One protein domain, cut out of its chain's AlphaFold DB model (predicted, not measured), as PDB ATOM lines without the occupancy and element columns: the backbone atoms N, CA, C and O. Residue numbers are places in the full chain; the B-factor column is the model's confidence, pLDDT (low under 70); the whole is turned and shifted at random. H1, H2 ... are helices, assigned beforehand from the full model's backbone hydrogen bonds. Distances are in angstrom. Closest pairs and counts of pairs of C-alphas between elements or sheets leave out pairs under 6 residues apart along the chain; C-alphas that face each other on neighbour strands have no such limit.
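What this domain is: This is residues 18 to 57 of the 62 residues of the protein "Putative phosphatase/phosphohexomutase" of Escherichia coli (UniProt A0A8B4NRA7). Three helices follow one another in a zigzag: H2 packs at a steep angle on the middle of the longest helix, H1, and the far end of H2 comes near the middle of H3, which keeps clear of H1. Short turns make both corners of the zigzag. The printed part has 40 residues with three named helices, in the order H1, H2, H3, and no named strand; its class is all helix. It is compact, with a radius of gyration of the C-alphas of 9.1 A, and its C-alphas span 26 by 21 by 13 A.

How they stand to each other: H1, residues 18 to 31, touches H2, residues 36 to 43. The closest C-alphas of these two helices are those of Ser 26 and Pro 36, 4.8 A apart. Their lines stand at a steep tilt of 57 degrees, and they run opposite ways. H3, residues 48 to 55, is close to H2 but not clearly touching it, with 2 pairs of C-alphas within 8 A. The closest C-alphas of H2 and H3 are those of Ile 43 and Ser 51, 5.9 A apart. H2 and H3 run opposite ways at a steep tilt of 53 degrees. H1 and H3 are apart. In H1, H2 and H3 every backbone O i to N i+4 pair is within hydrogen-bond range.

Where its parts are: H1 begins at C-alpha 18, at (-2.641, -9.280, 40.029), and measures 19.9 A from first to last C-alpha. H2 begins at C-alpha 36, at (4.366, 3.124, 37.856), and measures 10.6 A. H3 measures 10.8 A and ends at C-alpha 55, at (6.897, 5.840, 48.663).

The domain as a whole: The two C-alphas farthest apart, those of Pro 19 and Ala 57, are 26.1 A from each other. The printed part has no cut, and its links H1 to H2 and H2 to H3 are tight, with 4 residues each. The mean pLDDT of the printed part is 96.1, and no printed residue is under 70.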
ATOM      1  N   LEU A  18      -3.818 -10.067  40.418       95.19
ATOM      2  CA  LEU A  18      -2.641  -9.280  40.029       95.19
ATOM      3  C   LEU A  18      -2.974  -8.150  39.036       95.19
ATOM      4  O   LEU A  18      -2.609  -7.008  39.325       95.19
ATOM      5  N   PRO A  19      -3.770  -8.361  37.964       97.06
ATOM      6  CA  PRO A  19      -4.103  -7.275  37.036       97.06
ATOM      7  C   PRO A  19      -4.899  -6.132  37.687       97.06
ATOM      8  O   PRO A  19      -4.812  -4.969  37.278       97.06
ATOM      9  N   ALA A  20      -5.720  -6.440  38.696       97.38
ATOM     10  CA  ALA A  20      -6.473  -5.433  39.438       97.38
ATOM     11  C   ALA A  20      -5.567  -4.651  40.399       97.38
ATOM     12  O   ALA A  20      -5.657  -3.419  40.454       97.38
ATOM     13  N   VAL A  21      -4.673  -5.353  41.099       96.69
ATOM     14  CA  VAL A  21      -3.672  -4.769  42.001       96.69
ATOM     15  C   VAL A  21      -2.736  -3.834  41.233       96.69
ATOM     16  O   VAL A  21      -2.577  -2.674  41.619       96.69
ATOM     17  N   GLU A  22      -2.186  -4.279  40.103       97.69
ATOM     18  CA  GLU A  22      -1.267  -3.486  39.277       97.69
ATOM     19  C   GLU A  22      -1.931  -2.226  38.717       97.69
ATOM     20  O   GLU A  22      -1.342  -1.141  38.734       97.69
ATOM     21  N   ARG A  23      -3.192  -2.324  38.278       98.38
ATOM     22  CA  ARG A  23      -3.963  -1.161  37.819       98.38
ATOM     23  C   ARG A  23      -4.177  -0.146  38.940       98.38
ATOM     24  O   ARG A  23      -4.025   1.057  38.712       98.38
ATOM     25  N   ALA A  24      -4.529  -0.607  40.139       98.19
ATOM     26  CA  ALA A  24      -4.747   0.266  41.289       98.19
ATOM     27  C   ALA A  24      -3.461   1.008  41.688       98.19
ATOM     28  O   ALA A  24      -3.486   2.234  41.837       98.19
ATOM     29  N   TRP A  25      -2.338   0.291  41.777       98.25
ATOM     30  CA  TRP A  25      -1.036   0.870  42.111       98.25
ATOM     31  C   TRP A  25      -0.487   1.779  41.018       98.25
ATOM     32  O   TRP A  25      -0.013   2.865  41.332       98.25
ATOM     33  N   SER A  26      -0.640   1.419  39.743       98.56
ATOM     34  CA  SER A  26      -0.256   2.290  38.624       98.56
ATOM     35  C   SER A  26      -1.030   3.606  38.638       98.56
ATOM     36  O   SER A  26      -0.467   4.676  38.420       98.56
ATOM     37  N   ASN A  27      -2.335   3.553  38.919       98.62
ATOM     38  CA  ASN A  27      -3.160   4.754  39.026       98.62
ATOM     39  C   ASN A  27      -2.781   5.603  40.239       98.62
ATOM     40  O   ASN A  27      -2.780   6.828  40.151       98.62
ATOM     41  N   TRP A  28      -2.462   4.967  41.365       97.88
ATOM     42  CA  TRP A  28      -1.959   5.662  42.543       97.88
ATOM     43  C   TRP A  28      -0.607   6.334  42.260       97.88
ATOM     44  O   TRP A  28      -0.489   7.535  42.480       97.88
ATOM     45  N   ALA A  29       0.354   5.620  41.669       98.00
ATOM     46  CA  ALA A  29       1.674   6.142  41.319       98.00
ATOM     47  C   ALA A  29       1.573   7.409  40.458       98.00
ATOM     48  O   ALA A  29       2.090   8.458  40.839       98.00
ATOM     49  N   ARG A  30       0.782   7.357  39.374       98.19
ATOM     50  CA  ARG A  30       0.543   8.517  38.497       98.19
ATOM     51  C   ARG A  30      -0.055   9.712  39.241       98.19
ATOM     52  O   ARG A  30       0.364  10.837  38.998       98.19
ATOM     53  N   ARG A  31      -1.004   9.489  40.162       97.50
ATOM     54  CA  ARG A  31      -1.592  10.572  40.979       97.50
ATOM     55  C   ARG A  31      -0.581  11.234  41.914       97.50
ATOM     56  O   ARG A  31      -0.759  12.399  42.247       97.50
ATOM     57  N   HIS A  32       0.448  10.504  42.331       95.31
ATOM     58  CA  HIS A  32       1.490  10.990  43.232       95.31
ATOM     59  C   HIS A  32       2.786  11.389  42.507       95.31
ATOM     60  O   HIS A  32       3.778  11.681  43.168       95.31
ATOM     61  N   GLY A  33       2.785  11.434  41.168       96.06
ATOM     62  CA  GLY A  33       3.961  11.812  40.376       96.06
ATOM     63  C   GLY A  33       5.095  10.781  40.407       96.06
ATOM     64  O   GLY A  33       6.239  11.135  40.144       96.06
ATOM     65  N   LEU A  34       4.787   9.527  40.744       96.75
ATOM     66  CA  LEU A  34       5.737   8.417  40.783       96.75
ATOM     67  C   LEU A  34       5.668   7.601  39.489       96.75
ATOM     68  O   LEU A  34       4.597   7.460  38.887       96.75
ATOM     69  N   ALA A  35       6.798   7.012  39.108       97.62
ATOM     70  CA  ALA A  35       6.899   6.071  38.001       97.62
ATOM     71  C   ALA A  35       6.153   4.759  38.341       97.62
ATOM     72  O   ALA A  35       6.512   4.092  39.318       97.62
ATOM     73  N   PRO A  36       5.100   4.363  37.592       98.25
ATOM     74  CA  PRO A  36       4.366   3.124  37.856       98.25
ATOM     75  C   PRO A  36       5.258   1.883  37.903       98.25
ATOM     76  O   PRO A  36       5.070   1.033  38.764       98.25
ATOM     77  N   GLU A  37       6.245   1.797  37.019       97.94
ATOM     78  CA  GLU A  37       7.210   0.706  36.924       97.94
ATOM     79  C   GLU A  37       8.023   0.519  38.212       97.94
ATOM     80  O   GLU A  37       8.189  -0.612  38.671       97.94
ATOM     81  N   GLU A  38       8.451   1.610  38.853       97.25
ATOM     82  CA  GLU A  38       9.179   1.565  40.125       97.25
ATOM     83  C   GLU A  38       8.271   1.100  41.268       97.25
ATOM     84  O   GLU A  38       8.678   0.313  42.126       97.25
ATOM     85  N   VAL A  39       7.009   1.542  41.261       98.00
ATOM     86  CA  VAL A  39       6.015   1.128  42.256       98.00
ATOM     87  C   VAL A  39       5.677  -0.354  42.106       98.00
ATOM     88  O   VAL A  39       5.725  -1.093  43.090       98.00
ATOM     89  N   LEU A  40       5.386  -0.822  40.890       97.69
ATOM     90  CA  LEU A  40       5.053  -2.225  40.642       97.69
ATOM     91  C   LEU A  40       6.222  -3.158  40.981       97.69
ATOM     92  O   LEU A  40       6.007  -4.184  41.623       97.69
ATOM     93  N   ALA A  41       7.465  -2.760  40.688       97.38
ATOM     94  CA  ALA A  41       8.651  -3.521  41.079       97.38
ATOM     95  C   ALA A  41       8.793  -3.703  42.607       97.38
ATOM     96  O   ALA A  41       9.450  -4.642  43.060       97.38
ATOM     97  N   PHE A  42       8.178  -2.835  43.420       97.12
ATOM     98  CA  PHE A  42       8.283  -2.891  44.878       97.12
ATOM     99  C   PHE A  42       7.119  -3.608  45.578       97.12
ATOM    100  O   PHE A  42       7.351  -4.214  46.625       97.12
ATOM    101  N   ILE A  43       5.882  -3.492  45.087       96.31
ATOM    102  CA  ILE A  43       4.661  -3.750  45.882       96.31
ATOM    103  C   ILE A  43       4.271  -5.225  46.047       96.31
ATOM    104  O   ILE A  43       3.563  -5.543  47.004       96.31
ATOM    105  N   HIS A  44       4.683  -6.120  45.143       93.25
ATOM    106  CA  HIS A  44       4.167  -7.496  45.124       93.25
ATOM    107  C   HIS A  44       4.504  -8.262  46.413       93.25
ATOM    108  O   HIS A  44       5.626  -8.203  46.916       93.25
ATOM    109  N   GLY A  45       3.505  -8.963  46.962       90.81
ATOM    110  CA  GLY A  45       3.626  -9.730  48.207       90.81
ATOM    111  C   GLY A  45       3.803  -8.886  49.478       90.81
ATOM    112  O   GLY A  45       4.019  -9.438  50.556       90.81
ATOM    113  N   LYS A  46       3.725  -7.549  49.389       94.19
ATOM    114  CA  LYS A  46       3.832  -6.652  50.546       94.19
ATOM    115  C   LYS A  46       2.469  -6.123  50.954       94.19
ATOM    116  O   LYS A  46       1.611  -5.815  50.134       94.19
ATOM    117  N   GLN A  47       2.312  -5.911  52.256       94.94
ATOM    118  CA  GLN A  47       1.174  -5.164  52.777       94.94
ATOM    119  C   GLN A  47       1.149  -3.754  52.177       94.94
ATOM    120  O   GLN A  47       2.172  -3.063  52.160       94.94
ATOM    121  N   ALA A  48      -0.033  -3.287  51.772       95.44
ATOM    122  CA  ALA A  48      -0.186  -1.974  51.149       95.44
ATOM    123  C   ALA A  48       0.381  -0.826  52.007       95.44
ATOM    124  O   ALA A  48       1.012   0.086  51.481       95.44
ATOM    125  N   ILE A  49       0.235  -0.896  53.337       95.62
ATOM    126  CA  ILE A  49       0.771   0.117  54.260       95.62
ATOM    127  C   ILE A  49       2.302   0.213  54.228       95.62
ATOM    128  O   ILE A  49       2.852   1.304  54.380       95.62
ATOM    129  N   THR A  50       3.002  -0.900  54.003       95.75
ATOM    130  CA  THR A  50       4.465  -0.919  53.870       95.75
ATOM    131  C   THR A  50       4.889  -0.182  52.607       95.75
ATOM    132  O   THR A  50       5.802   0.638  52.648       95.75
ATOM    133  N   SER A  51       4.176  -0.415  51.507       96.06
ATOM    134  CA  SER A  51       4.401   0.270  50.236       96.06
ATOM    135  C   SER A  51       4.109   1.766  50.322       96.06
ATOM    136  O   SER A  51       4.931   2.574  49.896       96.06
ATOM    137  N   LEU A  52       2.998   2.156  50.955       95.69
ATOM    138  CA  LEU A  52       2.678   3.569  51.182       95.69
ATOM    139  C   LEU A  52       3.762   4.262  52.015       95.69
ATOM    140  O   LEU A  52       4.234   5.327  51.634       95.69
ATOM    141  N   ARG A  53       4.213   3.650  53.117       95.12
ATOM    142  CA  ARG A  53       5.301   4.206  53.940       95.12
ATOM    143  C   ARG A  53       6.608   4.359  53.169       95.12
ATOM    144  O   ARG A  53       7.323   5.322  53.411       95.12
ATOM    145  N   HIS A  54       6.916   3.424  52.271       94.75
ATOM    146  CA  HIS A  54       8.117   3.482  51.444       94.75
ATOM    147  C   HIS A  54       8.081   4.673  50.477       94.75
ATOM    148  O   HIS A  54       9.005   5.480  50.474       94.75
ATOM    149  N   PHE A  55       6.996   4.821  49.713       95.19
ATOM    150  CA  PHE A  55       6.897   5.840  48.663       95.19
ATOM    151  C   PHE A  55       6.471   7.229  49.158       95.19
ATOM    152  O   PHE A  55       6.727   8.221  48.484       95.19
ATOM    153  N   MET A  56       5.836   7.322  50.329       92.00
ATOM    154  CA  MET A  56       5.421   8.597  50.934       92.00
ATOM    155  C   MET A  56       6.379   9.082  52.033       92.00
ATOM    156  O   MET A  56       6.069  10.037  52.756       92.00
ATOM    157  N   ALA A  57       7.535   8.433  52.199       83.88
ATOM    158  CA  ALA A  57       8.544   8.856  53.161       83.88
ATOM    159  C   ALA A  57       8.961  10.313  52.880       83.88
ATOM    160  O   ALA A  57       9.456  10.636  51.806       83.88
TER     161      ALA A  57